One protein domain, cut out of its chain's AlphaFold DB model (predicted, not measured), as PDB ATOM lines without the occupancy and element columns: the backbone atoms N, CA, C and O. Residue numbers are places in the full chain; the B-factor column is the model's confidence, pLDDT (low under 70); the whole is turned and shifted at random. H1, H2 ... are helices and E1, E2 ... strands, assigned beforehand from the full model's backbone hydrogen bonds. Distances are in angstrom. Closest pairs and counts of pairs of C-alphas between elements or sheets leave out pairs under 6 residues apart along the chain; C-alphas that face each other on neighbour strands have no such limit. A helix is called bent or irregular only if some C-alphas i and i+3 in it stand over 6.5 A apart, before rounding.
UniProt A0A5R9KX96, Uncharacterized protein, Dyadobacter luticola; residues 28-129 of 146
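AT A GLANCE: This is residues 28 to 129 of the 146 residues of an uncharacterized protein of Dyadobacter luticola (UniProt A0A5R9KX96). A five-stranded sheet has helices over one face and no named helix on the other: the long, kinked H1 runs along the strands over E1, E2 and E3, and the short H3 lies over the edge strand E5. H2 packs on H1. The printed part has 102 residues, with three named helices and five named strands in the order E1 H1 E2 E3 E4 E5 H2 H3. The sheet's order is E1 E2 E3 E4 E5, mixed, and the class is mixed, helices and strands. The whole is compact and rounded, with a radius of gyration of the C-alphas of 12.5 A and spans of 33 by 31 by 25 A.

HOW THE PARTS SIT: E1, residues 28 to 32, is an edge strand, parallel to E2, residues 61 to 66; N 30 and O 63 are 2.8 A apart. With H1, residues 37 to 53, they form a strand-helix-strand unit, two parallel neighbour strands with a helix between, and its crossover is right-handed. E2, E3 of residues 71 to 75, E4 of residues 80 to 84 and E5 of residues 93 to 96 form a meander, each strand the antiparallel neighbour of the one before. Within hydrogen-bond range are N 62 and O 74, 2.9 A, N 73 and O 82, 2.9 A, and N 95 and O 81, 2.8 A. Residues 127 to 128 pair antiparallel with residues 95 to 96 of E5. H1 is on the sheet at a height of 8.7 A, over E2 and, only just, with 3 C-alphas each, over E1 and E3; the closest C-alphas of H1 and E2, those of Phe 48 and Val 64, are 6.2 A apart. H2, residues 100 to 108, is only just not on the sheet, with 4 pairs of C-alphas within 10 A. It touches residues 45 to 49 of H1, closest at the C-alphas of Ser 46 and Ala 107, 4.2 A, opposite ways at a tilt of 36 degrees, only just steep. H3, residues 113 to 119, is on the same face as H1, over E5 and slantwise to it at 44 degrees on the local plane. It touches residues 41 to 45 of H1, closest at the C-alphas of Asn 41 and Leu 113, 5.4 A, about perpendicular at 74 degrees. In H2 every O i to N i+4 pair is within hydrogen-bond range; in H1 11 of 13 are, and in H3 0 of 3, beside 2 of 4 O i to N i+3 pairs.

IN THESE COORDINATES: E1 begins at C-alpha 28 (188.900, 174.248, 223.556) and is 13.2 A long. H1 is 23.9 A long, with a kink of 57 degrees near residue 44; it is irregular, C-alphas 42 and 45 being 8.0 A apart. E2 is 16.4 A, E3 13.2 A, E4 13.5 A, E5 10.4 A and H2 12.0 A long. H3 is 11.0 A long, irregular, with C-alphas 114 and 117 7.3 A apart, and ends at C-alpha 119 (162.801, 169.758, 222.927).

THE WHOLE: The two C-alphas farthest apart, those of Gln 33 and Glu 122, are 33.9 A apart. The printed part has no cut and no long link. Its mean pLDDT is 84.3; residues 34 to 39, 68, 87 to 89 and 120 to 125 are under 70.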
ATOM      1  N   LYS A  28     188.857 173.409 224.756       95.62
ATOM      2  CA  LYS A  28     188.900 174.248 223.556       95.62
ATOM      3  C   LYS A  28     187.852 175.348 223.664       95.62
ATOM      4  O   LYS A  28     186.663 175.068 223.586       95.62
ATOM      5  N   THR A  29     188.297 176.595 223.751       93.81
ATOM      6  CA  THR A  29     187.400 177.752 223.859       93.81
ATOM      7  C   THR A  29     187.381 178.572 222.576       93.81
ATOM      8  O   THR A  29     188.432 178.955 222.055       93.81
ATOM      9  N   PHE A  30     186.182 178.904 222.109       93.75
ATOM     10  CA  PHE A  30     185.943 179.887 221.060       93.75
ATOM     11  C   PHE A  30     185.288 181.124 221.667       93.75
ATOM     12  O   PHE A  30     184.260 181.034 222.338       93.75
ATOM     13  N   TYR A  31     185.866 182.293 221.413       90.50
ATOM     14  CA  TYR A  31     185.296 183.561 221.852       90.50
ATOM     15  C   TYR A  31     184.550 184.212 220.699       90.50
ATOM     16  O   TYR A  31     185.133 184.451 219.641       90.50
ATOM     17  N   ILE A  32     183.280 184.535 220.922       87.25
ATOM     18  CA  ILE A  32     182.452 185.240 219.944       87.25
ATOM     19  C   ILE A  32     182.162 186.665 220.424       87.25
ATOM     20  O   ILE A  32     181.971 186.919 221.617       87.25
ATOM     21  N   GLN A  33     182.189 187.611 219.486       78.00
ATOM     22  CA  GLN A  33     181.825 189.007 219.726       78.00
ATOM     23  C   GLN A  33     180.323 189.182 219.444       78.00
ATOM     24  O   GLN A  33     179.836 188.636 218.451       78.00
ATOM     25  N   PRO A  34     179.579 189.910 220.290       64.12
ATOM     26  CA  PRO A  34     178.159 190.128 220.071       64.12
ATOM     27  C   PRO A  34     177.900 191.100 218.921       64.12
ATOM     28  O   PRO A  34     178.410 192.217 218.906       64.12
ATOM     29  N   ASN A  35     177.015 190.689 218.010       64.38
ATOM     30  CA  ASN A  35     176.438 191.550 216.971       64.38
ATOM     31  C   ASN A  35     174.974 191.933 217.305       64.38
ATOM     32  O   ASN A  35     174.261 192.459 216.457       64.38
ATOM     33  N   GLY A  36     174.528 191.639 218.536       62.66
ATOM     34  CA  GLY A  36     173.154 191.773 219.028       62.66
ATOM     35  C   GLY A  36     172.722 190.532 219.824       62.66
ATOM     36  O   GLY A  36     172.951 189.406 219.380       62.66
ATOM     37  N   LYS A  37     172.098 190.731 220.995       63.03
ATOM     38  CA  LYS A  37     171.726 189.654 221.937       63.03
ATOM     39  C   LYS A  37     170.757 188.633 221.321       63.03
ATOM     40  O   LYS A  37     170.971 187.427 221.421       63.03
ATOM     41  N   ASP A  38     169.743 189.117 220.604       63.69
ATOM     42  CA  ASP A  38     168.726 188.264 219.974       63.69
ATOM     43  C   ASP A  38     169.290 187.420 218.827       63.69
ATOM     44  O   ASP A  38     168.938 186.251 218.673       63.69
ATOM     45  N   THR A  39     170.199 187.985 218.030       63.41
ATOM     46  CA  THR A  39     170.825 187.272 216.909       63.41
ATOM     47  C   THR A  39     171.676 186.111 217.403       63.41
ATOM     48  O   THR A  39     171.645 185.033 216.812       63.41
ATOM     49  N   LEU A  40     172.407 186.308 218.502       70.50
ATOM     50  CA  LEU A  40     173.235 185.253 219.063       70.50
ATOM     51  C   LEU A  40     172.393 184.135 219.682       70.50
ATOM     52  O   LEU A  40     172.636 182.979 219.360       70.50
ATOM     53  N   ASN A  41     171.357 184.440 220.467       71.69
ATOM     54  CA  ASN A  41     170.499 183.399 221.052       71.69
ATOM     55  C   ASN A  41     169.805 182.512 220.006       71.69
ATOM     56  O   ASN A  41     169.620 181.318 220.242       71.69
ATOM     57  N   ASN A  42     169.459 183.070 218.842       78.69
ATOM     58  CA  ASN A  42     168.807 182.328 217.760       78.69
ATOM     59  C   ASN A  42     169.748 181.388 216.991       78.69
ATOM     60  O   ASN A  42     169.277 180.484 216.306       78.69
ATOM     61  N   HIS A  43     171.062 181.610 217.066       84.69
ATOM     62  CA  HIS A  43     172.048 180.878 216.265       84.69
ATOM     63  C   HIS A  43     173.182 180.262 217.089       84.69
ATOM     64  O   HIS A  43     174.061 179.623 216.519       84.69
ATOM     65  N   ALA A  44     173.167 180.415 218.415       89.62
ATOM     66  CA  ALA A  44     174.251 179.999 219.298       89.62
ATOM     67  C   ALA A  44     174.600 178.513 219.147       89.62
ATOM     68  O   ALA A  44     175.774 178.172 219.024       89.62
ATOM     69  N   LEU A  45     173.587 177.641 219.102       91.38
ATOM     70  CA  LEU A  45     173.769 176.192 218.971       91.38
ATOM     71  C   LEU A  45     174.298 175.796 217.583       91.38
ATOM     72  O   LEU A  45     175.183 174.949 217.493       91.38
ATOM     73  N   SER A  46     173.825 176.447 216.514       91.88
ATOM     74  CA  SER A  46     174.347 176.223 215.158       91.88
ATOM     75  C   SER A  46     175.801 176.688 215.032       91.88
ATOM     76  O   SER A  46     176.649 175.923 214.588       91.88
ATOM     77  N   ILE A  47     176.118 177.895 215.515       92.00
ATOM     78  CA  ILE A  47     177.491 178.429 215.542       92.00
ATOM     79  C   ILE A  47     178.411 177.510 216.349       92.00
ATOM     80  O   ILE A  47     179.533 177.223 215.933       92.00
ATOM     81  N   PHE A  48     177.942 177.042 217.508       94.44
ATOM     82  CA  PHE A  48     178.687 176.108 218.337       94.44
ATOM     83  C   PHE A  48     179.008 174.816 217.578       94.44
ATOM     84  O   PHE A  48     180.168 174.401 217.549       94.44
ATOM     85  N   TYR A  49     178.012 174.205 216.935       95.50
ATOM     86  CA  TYR A  49     178.218 172.978 216.172       95.50
ATOM     87  C   TYR A  49     179.160 173.179 214.978       95.50
ATOM     88  O   TYR A  49     180.041 172.347 214.753       95.50
ATOM     89  N   ASP A  50     179.047 174.292 214.256       94.88
ATOM     90  CA  ASP A  50     179.946 174.618 213.143       94.88
ATOM     91  C   ASP A  50     181.401 174.748 213.621       94.88
ATOM     92  O   ASP A  50     182.318 174.182 213.025       94.88
ATOM     93  N   LEU A  51     181.641 175.439 214.738       94.88
ATOM     94  CA  LEU A  51     182.987 175.572 215.313       94.88
ATOM     95  C   LEU A  51     183.529 174.233 215.816       94.88
ATOM     96  O   LEU A  51     184.695 173.900 215.583       94.88
ATOM     97  N   TYR A  52     182.678 173.453 216.484       96.31
ATOM     98  CA  TYR A  52     183.024 172.122 216.956       96.31
ATOM     99  C   TYR A  52     183.400 171.214 215.783       96.31
ATOM    100  O   TYR A  52     184.492 170.650 215.792       96.31
ATOM    101  N   SER A  53     182.533 171.066 214.778       96.50
ATOM    102  CA  SER A  53     182.708 170.157 213.630       96.50
ATOM    103  C   SER A  53     183.973 170.441 212.815       96.50
ATOM    104  O   SER A  53     184.614 169.501 212.353       96.50
ATOM    105  N   ASN A  54     184.389 171.705 212.728       95.69
ATOM    106  CA  ASN A  54     185.597 172.124 212.012       95.69
ATOM    107  C   ASN A  54     186.882 172.109 212.863       95.69
ATOM    108  O   ASN A  54     187.931 172.559 212.404       95.69
ATOM    109  N   THR A  55     186.822 171.614 214.100       94.25
ATOM    110  CA  THR A  55     187.971 171.560 215.012       94.25
ATOM    111  C   THR A  55     188.461 170.131 215.228       94.25
ATOM    112  O   THR A  55     187.682 169.179 215.233       94.25
ATOM    113  N   GLU A  56     189.769 169.982 215.457       94.25
ATOM    114  CA  GLU A  56     190.381 168.722 215.883       94.25
ATOM    115  C   GLU A  56     189.741 168.185 217.172       94.25
ATOM    116  O   GLU A  56     189.590 168.904 218.160       94.25
ATOM    117  N   LYS A  57     189.392 166.893 217.180       93.44
ATOM    118  CA  LYS A  57     188.664 166.245 218.281       93.44
ATOM    119  C   LYS A  57     189.587 165.703 219.381       93.44
ATOM    120  O   LYS A  57     189.445 164.562 219.810       93.44
ATOM    121  N   ASN A  58     190.573 166.493 219.796       92.12
ATOM    122  CA  ASN A  58     191.651 166.098 220.716       92.12
ATOM    123  C   ASN A  58     191.598 166.807 222.082       92.12
ATOM    124  O   ASN A  58     192.606 166.892 222.779       92.12
ATOM    125  N   ARG A  59     190.442 167.362 222.434       93.56
ATOM    126  CA  ARG A  59     190.166 168.037 223.707       93.56
ATOM    127  C   ARG A  59     189.003 167.362 224.411       93.56
ATOM    128  O   ARG A  59     188.116 166.823 223.741       93.56
ATOM    129  N   ASP A  60     189.008 167.423 225.737       94.50
ATOM    130  CA  ASP A  60     187.935 166.868 226.558       94.50
ATOM    131  C   ASP A  60     186.673 167.712 226.403       94.50
ATOM    132  O   ASP A  60     185.605 167.188 226.097       94.50
ATOM    133  N   TYR A  61     186.808 169.031 226.530       95.31
ATOM    134  CA  TYR A  61     185.693 169.965 226.457       95.31
ATOM    135  C   TYR A  61     185.839 170.923 225.278       95.31
ATOM    136  O   TYR A  61     186.938 171.367 224.937       95.31
ATOM    137  N   TYR A  62     184.706 171.298 224.698       96.44
ATOM    138  CA  TYR A  62     184.606 172.329 223.669       96.44
ATOM    139  C   TYR A  62     183.584 173.341 224.125       96.44
ATOM    140  O   TYR A  62     182.482 172.969 224.523       96.44
ATOM    141  N   GLU A  63     183.922 174.617 224.053       95.12
ATOM    142  CA  GLU A  63     183.020 175.656 224.510       95.12
ATOM    143  C   GLU A  63     183.051 176.896 223.633       95.12
ATOM    144  O   GLU A  63     184.085 177.289 223.091       95.12
ATOM    145  N   VAL A  64     181.897 177.542 223.545       93.50
ATOM    146  CA  VAL A  64     181.754 178.892 223.011       93.50
ATOM    147  C   VAL A  64     181.393 179.811 224.163       93.50
ATOM    148  O   VAL A  64     180.459 179.533 224.915       93.50
ATOM    149  N   ILE A  65     182.114 180.923 224.270       90.50
ATOM    150  CA  ILE A  65     181.846 181.984 225.240       90.50
ATOM    151  C   ILE A  65     181.479 183.255 224.478       90.50
ATOM    152  O   ILE A  65     182.320 183.838 223.782       90.50
ATOM    153  N   SER A  66     180.242 183.721 224.659       87.25
ATOM    154  CA  SER A  66     179.885 185.111 224.378       87.25
ATOM    155  C   SER A  66     180.212 185.946 225.609       87.25
ATOM    156  O   SER A  66     179.718 185.666 226.701       87.25
ATOM    157  N   LYS A  67     181.041 186.985 225.447       72.31
ATOM    158  CA  LYS A  67     181.556 187.803 226.562       72.31
ATOM    159  C   LYS A  67     180.471 188.332 227.513       72.31
ATOM    160  O   LYS A  67     180.796 188.530 228.680       72.31
ATOM    161  N   ALA A  68     179.242 188.544 227.042       68.50
ATOM    162  CA  ALA A  68     178.155 189.134 227.823       68.50
ATOM    163  C   ALA A  68     176.849 188.320 227.837       68.50
ATOM    164  O   ALA A  68     175.915 188.741 228.507       68.50
ATOM    165  N   ASP A  69     176.763 187.201 227.106       77.06
ATOM    166  CA  ASP A  69     175.460 186.564 226.867       77.06
ATOM    167  C   ASP A  69     175.388 185.121 227.342       77.06
ATOM    168  O   ASP A  69     174.447 184.783 228.034       77.06
ATOM    169  N   PHE A  70     176.335 184.250 226.997       87.75
ATOM    170  CA  PHE A  70     176.207 182.834 227.341       87.75
ATOM    171  C   PHE A  70     177.525 182.072 227.277       87.75
ATOM    172  O   PHE A  70     178.500 182.507 226.655       87.75
ATOM    173  N   ILE A  71     177.500 180.877 227.863       90.44
ATOM    174  CA  ILE A  71     178.494 179.827 227.657       90.44
ATOM    175  C   ILE A  71     177.759 178.572 227.190       90.44
ATOM    176  O   ILE A  71     176.814 178.132 227.842       90.44
ATOM    177  N   ILE A  72     178.205 177.987 226.083       94.00
ATOM    178  CA  ILE A  72     177.832 176.625 225.681       94.00
ATOM    179  C   ILE A  72     179.071 175.771 225.867       94.00
ATOM    180  O   ILE A  72     180.113 176.111 225.314       94.00
ATOM    181  N   ASN A  73     178.968 174.686 226.620       94.94
ATOM    182  CA  ASN A  73     180.068 173.772 226.895       94.94
ATOM    183  C   ASN A  73     179.632 172.334 226.587       94.94
ATOM    184  O   ASN A  73     178.546 171.910 226.976       94.94
ATOM    185  N   TYR A  74     180.467 171.595 225.868       96.44
ATOM    186  CA  TYR A  74     180.187 170.244 225.410       96.44
ATOM    187  C   TYR A  74     181.317 169.297 225.788       96.44
ATOM    188  O   TYR A  74     182.481 169.553 225.472       96.44
ATOM    189  N   TYR A  75     180.948 168.179 226.404       95.25
ATOM    190  CA  TYR A  75     181.827 167.068 226.741       95.25
ATOM    191  C   TYR A  75     181.418 165.830 225.928       95.25
ATOM    192  O   TYR A  75     180.486 165.123 226.329       95.25
ATOM    193  N   PRO A  76     182.090 165.536 224.795       94.94
ATOM    194  CA  PRO A  76     181.674 164.466 223.890       94.94
ATOM    195  C   PRO A  76     181.716 163.079 224.535       94.94
ATOM    196  O   PRO A  76     180.777 162.300 224.385       94.94
ATOM    197  N   ALA A  77     182.774 162.769 225.294       92.19
ATOM    198  CA  ALA A  77     182.942 161.445 225.896       92.19
ATOM    199  C   ALA A  77     181.871 161.146 226.960       92.19
ATOM    200  O   ALA A  77     181.417 160.009 227.078       92.19
ATOM    201  N   GLY A  78     181.426 162.169 227.698       91.12
ATOM    202  CA  GLY A  78     180.318 162.059 228.650       91.12
ATOM    203  C   GLY A  78     178.942 162.351 228.059       91.12
ATOM    204  O   GLY A  78     177.971 162.333 228.814       91.12
ATOM    205  N   LYS A  79     178.848 162.636 226.752       93.81
ATOM    206  CA  LYS A  79     177.611 163.021 226.055       93.81
ATOM    207  C   LYS A  79     176.828 164.114 226.793       93.81
ATOM    208  O   LYS A  79     175.619 163.993 227.001       93.81
ATOM    209  N   LEU A  80     177.537 165.144 227.250       92.81
ATOM    210  CA  LEU A  80     177.000 166.182 228.127       92.81
ATOM    211  C   LEU A  80     177.099 167.549 227.448       92.81
ATOM    212  O   LEU A  80     178.191 167.979 227.081       92.81
ATOM    213  N   LEU A  81     175.967 168.239 227.326       94.25
ATOM    214  CA  LEU A  81     175.877 169.635 226.906       94.25
ATOM    215  C   LEU A  81     175.457 170.478 228.109       94.25
ATOM    216  O   LEU A  81     174.486 170.157 228.784       94.25
ATOM    217  N   THR A  82     176.182 171.552 228.382       92.69
ATOM    218  CA  THR A  82     175.904 172.467 229.490       92.69
ATOM    219  C   THR A  82     175.774 173.886 228.968       92.69
ATOM    220  O   THR A  82     176.579 174.331 228.146       92.69
ATOM    221  N   ILE A  83     174.766 174.601 229.453       91.31
ATOM    222  CA  ILE A  83     174.444 175.956 229.022       91.31
ATOM    223  C   ILE A  83     174.443 176.887 230.227       91.31
ATOM    224  O   ILE A  83     173.879 176.590 231.275       91.31
ATOM    225  N   CYS A  84     175.063 178.044 230.059       88.44
ATOM    226  CA  CYS A  84     174.967 179.201 230.932       88.44
ATOM    227  C   CYS A  84     174.308 180.314 230.111       88.44
ATOM    228  O   CYS A  84     174.896 180.736 229.122       88.44
ATOM    229  N   TYR A  85     173.101 180.758 230.475       83.38
ATOM    230  CA  TYR A  85     172.335 181.772 229.721       83.38
ATOM    231  C   TYR A  85     172.732 183.221 230.011       83.38
ATOM    232  O   TYR A  85     172.167 184.142 229.422       83.38
ATOM    233  N   ASP A  86     173.625 183.413 230.975       74.88
ATOM    234  CA  ASP A  86     174.186 184.706 231.328       74.88
ATOM    235  C   ASP A  86     175.564 184.483 231.948       74.88
ATOM    236  O   ASP A  86     175.703 183.857 233.005       74.88
ATOM    237  N   ASN A  87     176.595 184.962 231.254       64.25
ATOM    238  CA  ASN A  87     177.979 184.798 231.671       64.25
ATOM    239  C   ASN A  87     178.224 185.554 232.986       64.25
ATOM    240  O   ASN A  87     178.469 186.758 232.993       64.25
ATOM    241  N   GLY A  88     178.180 184.825 234.099       61.88
ATOM    242  CA  GLY A  88     178.285 185.397 235.439       61.88
ATOM    243  C   GLY A  88     177.144 185.028 236.382       61.88
ATOM    244  O   GLY A  88     177.243 185.409 237.541       61.88
ATOM    245  N   SER A  89     176.132 184.278 235.928       61.25
ATOM    246  CA  SER A  89     174.944 183.910 236.726       61.25
ATOM    247  C   SER A  89     174.852 182.415 237.078       61.25
ATOM    248  O   SER A  89     173.842 181.952 237.602       61.25
ATOM    249  N   GLY A  90     175.924 181.657 236.825       73.81
ATOM    250  CA  GLY A  90     176.000 180.220 237.101       73.81
ATOM    251  C   GLY A  90     175.589 179.358 235.914       73.81
ATOM    252  O   GLY A  90     175.179 179.866 234.870       73.81
ATOM    253  N   TRP A  91     175.744 178.040 236.041       84.06
ATOM    254  CA  TRP A  91     175.239 177.130 235.014       84.06
ATOM    255  C   TRP A  91     173.710 177.123 235.039       84.06
ATOM    256  O   TRP A  91     173.116 177.020 236.105       84.06
ATOM    257  N   GLY A  92     173.096 177.268 233.866       82.38
ATOM    258  CA  GLY A  92     171.646 177.311 233.713       82.38
ATOM    259  C   GLY A  92     171.062 175.918 233.539       82.38
ATOM    260  O   GLY A  92     170.238 175.507 234.340       82.38
ATOM    261  N   GLU A  93     171.523 175.178 232.525       88.69
ATOM    262  CA  GLU A  93     170.984 173.853 232.190       88.69
ATOM    263  C   GLU A  93     172.076 172.846 231.850       88.69
ATOM    264  O   GLU A  93     173.130 173.202 231.311       88.69
ATOM    265  N   GLN A  94     171.777 171.570 232.091       90.44
ATOM    266  CA  GLN A  94     172.578 170.435 231.649       90.44
ATOM    267  C   GLN A  94     171.715 169.381 230.969       90.44
ATOM    268  O   GLN A  94     170.638 169.026 231.447       90.44
ATOM    269  N   TYR A  95     172.242 168.856 229.867       90.88
ATOM    270  CA  TYR A  95     171.603 167.845 229.043       90.88
ATOM    271  C   TYR A  95     172.550 166.663 228.851       90.88
ATOM    272  O   TYR A  95     173.686 166.836 228.403       90.88
ATOM    273  N   LYS A  96     172.091 165.458 229.186       89.81
ATOM    274  CA  LYS A  96     172.768 164.177 228.946       89.81
ATOM    275  C   LYS A  96     172.328 163.561 227.624       89.81
ATOM    276  O   LYS A  96     171.365 164.001 227.002       89.81
ATOM    277  N   ASN A  97     173.051 162.514 227.230       89.06
ATOM    278  CA  ASN A  97     172.833 161.755 225.999       89.06
ATOM    279  C   ASN A  97     172.986 162.587 224.717       89.06
ATOM    280  O   ASN A  97     172.598 162.148 223.640       89.06
ATOM    281  N   VAL A  98     173.668 163.733 224.811       91.44
ATOM    282  CA  VAL A  98     174.004 164.574 223.663       91.44
ATOM    283  C   VAL A  98     175.264 164.024 222.999       91.44
ATOM    284  O   VAL A  98     176.384 164.413 223.325       91.44
ATOM    285  N   ASP A  99     175.120 163.066 222.093       92.94
ATOM    286  CA  ASP A  99     176.218 162.712 221.190       92.94
ATOM    287  C   ASP A  99     176.320 163.695 220.009       92.94
ATOM    288  O   ASP A  99     175.550 164.648 219.893       92.94
ATOM    289  N   GLU A 100     177.310 163.501 219.138       93.81
ATOM    290  CA  GLU A 100     177.536 164.400 218.004       93.81
ATOM    291  C   GLU A 100     176.350 164.428 217.025       93.81
ATOM    292  O   GLU A 100     176.069 165.471 216.433       93.81
ATOM    293  N   ALA A 101     175.617 163.320 216.880       92.38
ATOM    294  CA  ALA A 101     174.437 163.268 216.024       92.38
ATOM    295  C   ALA A 101     173.272 164.060 216.636       92.38
ATOM    296  O   ALA A 101     172.608 164.818 215.923       92.38
ATOM    297  N   ALA A 102     173.061 163.941 217.949       91.81
ATOM    298  CA  ALA A 102     172.102 164.757 218.688       91.81
ATOM    299  C   ALA A 102     172.458 166.249 218.606       91.81
ATOM    300  O   ALA A 102     171.605 167.072 218.267       91.81
ATOM    301  N   LEU A 103     173.730 166.596 218.825       91.94
ATOM    302  CA  LEU A 103     174.221 167.970 218.726       91.94
ATOM    303  C   LEU A 103     174.003 168.555 217.323       91.94
ATOM    304  O   LEU A 103     173.514 169.678 217.191       91.94
ATOM    305  N   ARG A 104     174.300 167.776 216.277       93.12
ATOM    306  CA  ARG A 104     174.028 168.157 214.887       93.12
ATOM    307  C   ARG A 104     172.540 168.392 214.649       93.12
ATOM    308  O   ARG A 104     172.173 169.400 214.059       93.12
ATOM    309  N   ARG A 105     171.673 167.489 215.121       89.44
ATOM    310  CA  ARG A 105     170.217 167.626 214.966       89.44
ATOM    311  C   ARG A 105     169.708 168.914 215.612       89.44
ATOM    312  O   ARG A 105     168.921 169.623 214.994       89.44
ATOM    313  N   ILE A 106     170.180 169.243 216.815       89.19
ATOM    314  CA  ILE A 106     169.839 170.495 217.510       89.19
ATOM    315  C   ILE A 106     170.252 171.715 216.672       89.19
ATOM    316  O   ILE A 106     169.467 172.653 216.510       89.19
ATOM    317  N   ALA A 107     171.463 171.687 216.111       90.31
ATOM    318  CA  ALA A 107     171.981 172.749 215.253       90.31
ATOM    319  C   ALA A 107     171.188 172.903 213.942       90.31
ATOM    320  O   ALA A 107     170.849 174.031 213.573       90.31
ATOM    321  N   ASP A 108     170.857 171.793 213.276       89.69
ATOM    322  CA  ASP A 108     170.112 171.749 212.008       89.69
ATOM    323  C   ASP A 108     168.667 172.251 212.178       89.69
ATOM    324  O   ASP A 108     168.131 172.930 211.298       89.69
ATOM    325  N   LEU A 109     168.049 171.977 213.334       87.44
ATOM    326  CA  LEU A 109     166.714 172.468 213.690       87.44
ATOM    327  C   LEU A 109     166.685 173.969 214.023       87.44
ATOM    328  O   LEU A 109     165.601 174.534 214.157       87.44
ATOM    329  N   LYS A 110     167.850 174.626 214.135       86.06
ATOM    330  CA  LYS A 110     167.984 176.053 214.490       86.06
ATOM    331  C   LYS A 110     167.224 176.410 215.771       86.06
ATOM    332  O   LYS A 110     166.601 177.469 215.865       86.06
ATOM    333  N   ILE A 111     167.265 175.503 216.747       85.50
ATOM    334  CA  ILE A 111     166.651 175.710 218.057       85.50
ATOM    335  C   ILE A 111     167.348 176.893 218.731       85.50
ATOM    336  O   ILE A 111     168.578 176.995 218.729       85.50
ATOM    337  N   LYS A 112     166.556 177.802 219.303       86.06
ATOM    338  CA  LYS A 112     167.093 178.907 220.095       86.06
ATOM    339  C   LYS A 112     167.632 178.373 221.409       86.06
ATOM    340  O   LYS A 112     167.051 177.460 221.989       86.06
ATOM    341  N   LEU A 113     168.680 179.006 221.926       86.38
ATOM    342  CA  LEU A 113     169.327 178.562 223.160       86.38
ATOM    343  C   LEU A 113     168.332 178.393 224.326       86.38
ATOM    344  O   LEU A 113     168.340 177.362 224.988       86.38
ATOM    345  N   ASN A 114     167.437 179.367 224.515       84.25
ATOM    346  CA  ASN A 114     166.453 179.387 225.606       84.25
ATOM    347  C   ASN A 114     165.266 178.433 225.402       84.25
ATOM    348  O   ASN A 114     164.541 178.162 226.354       84.25
ATOM    349  N   ASP A 115     165.055 177.944 224.180       84.62
ATOM    350  CA  ASP A 115     163.929 177.064 223.862       84.62
ATOM    351  C   ASP A 115     164.330 175.585 223.943       84.62
ATOM    352  O   ASP A 115     163.476 174.716 223.799       84.62
ATOM    353  N   LEU A 116     165.612 175.273 224.184       83.50
ATOM    354  CA  LEU A 116     166.134 173.905 224.139       83.50
ATOM    355  C   LEU A 116     165.428 172.954 225.121       83.50
ATOM    356  O   LEU A 116     165.236 171.783 224.800       83.50
ATOM    357  N   THR A 117     164.970 173.462 226.268       80.56
ATOM    358  CA  THR A 117     164.200 172.694 227.261       80.56
ATOM    359  C   THR A 117     162.880 172.150 226.710       80.56
ATOM    360  O   THR A 117     162.444 171.085 227.131       80.56
ATOM    361  N   GLN A 118     162.265 172.819 225.730       75.06
ATOM    362  CA  GLN A 118     161.006 172.381 225.107       75.06
ATOM    363  C   GLN A 118     161.195 171.187 224.162       75.06
ATOM    364  O   GLN A 118     160.223 170.542 223.785       75.06
ATOM    365  N   TYR A 119     162.440 170.886 223.789       71.44
ATOM    366  CA  TYR A 119     162.801 169.758 222.927       71.44
ATOM    367  C   TYR A 119     163.334 168.564 223.731       71.44
ATOM    368  O   TYR A 119     163.794 167.572 223.156       71.44
ATOM    369  N   VAL A 120     163.257 168.643 225.063       68.19
ATOM    370  CA  VAL A 120     163.536 167.528 225.965       68.19
ATOM    371  C   VAL A 120     162.345 166.562 225.912       68.19
ATOM    372  O   VAL A 120     161.251 166.860 226.382       68.19
ATOM    373  N   SER A 121     162.585 165.376 225.348       62.72
ATOM    374  CA  SER A 121     161.711 164.187 225.371       62.72
ATOM    375  C   SER A 121     160.362 164.202 224.617       62.72
ATOM    376  O   SER A 121     159.335 163.827 225.171       62.72
ATOM    377  N   GLU A 122     160.375 164.427 223.298       53.28
ATOM    378  CA  GLU A 122     159.438 163.697 222.405       53.28
ATOM    379  C   GLU A 122     160.127 162.565 221.604       53.28
ATOM    380  O   GLU A 122     159.472 161.593 221.247       53.28
ATOM    381  N   ASP A 123     161.463 162.601 221.437       54.56
ATOM    382  CA  ASP A 123     162.228 161.673 220.570       54.56
ATOM    383  C   ASP A 123     163.513 161.060 221.204       54.56
ATOM    384  O   ASP A 123     164.337 160.487 220.490       54.56
ATOM    385  N   ASN A 124     163.737 161.175 222.525       54.41
ATOM    386  CA  ASN A 124     164.953 160.702 223.243       54.41
ATOM    387  C   ASN A 124     166.302 161.302 222.772       54.41
ATOM    388  O   ASN A 124     167.340 160.646 222.849       54.41
ATOM    389  N   VAL A 125     166.320 162.535 222.255       63.03
ATOM    390  CA  VAL A 125     167.558 163.135 221.709       63.03
ATOM    391  C   VAL A 125     168.453 163.728 222.801       63.03
ATOM    392  O   VAL A 125     169.672 163.689 222.664       63.03
ATOM    393  N   ILE A 126     167.861 164.271 223.869       72.50
ATOM    394  CA  ILE A 126     168.557 164.900 224.996       72.50
ATOM    395  C   ILE A 126     167.740 164.714 226.279       72.50
ATOM    396  O   ILE A 126     166.516 164.837 226.242       72.50
ATOM    397  N   ASP A 127     168.421 164.480 227.401       80.06
ATOM    398  CA  ASP A 127     167.788 164.340 228.717       80.06
ATOM    399  C   ASP A 127     168.225 165.474 229.635       80.06
ATOM    400  O   ASP A 127     169.418 165.631 229.897       80.06
ATOM    401  N   HIS A 128     167.275 166.246 230.158       79.31
ATOM    402  CA  HIS A 128     167.581 167.227 231.197       79.31
ATOM    403  C   HIS A 128     168.045 166.527 232.480       79.31
ATOM    404  O   HIS A 128     167.544 165.458 232.837       79.31
ATOM    405  N   THR A 129     169.038 167.095 233.162       71.69
ATOM    406  CA  THR A 129     169.586 166.494 234.380       71.69
ATOM    407  C   THR A 129     169.106 167.218 235.629       71.69
ATOM    408  O   THR A 129     169.413 168.391 235.817       71.69
TER     409      THR A 129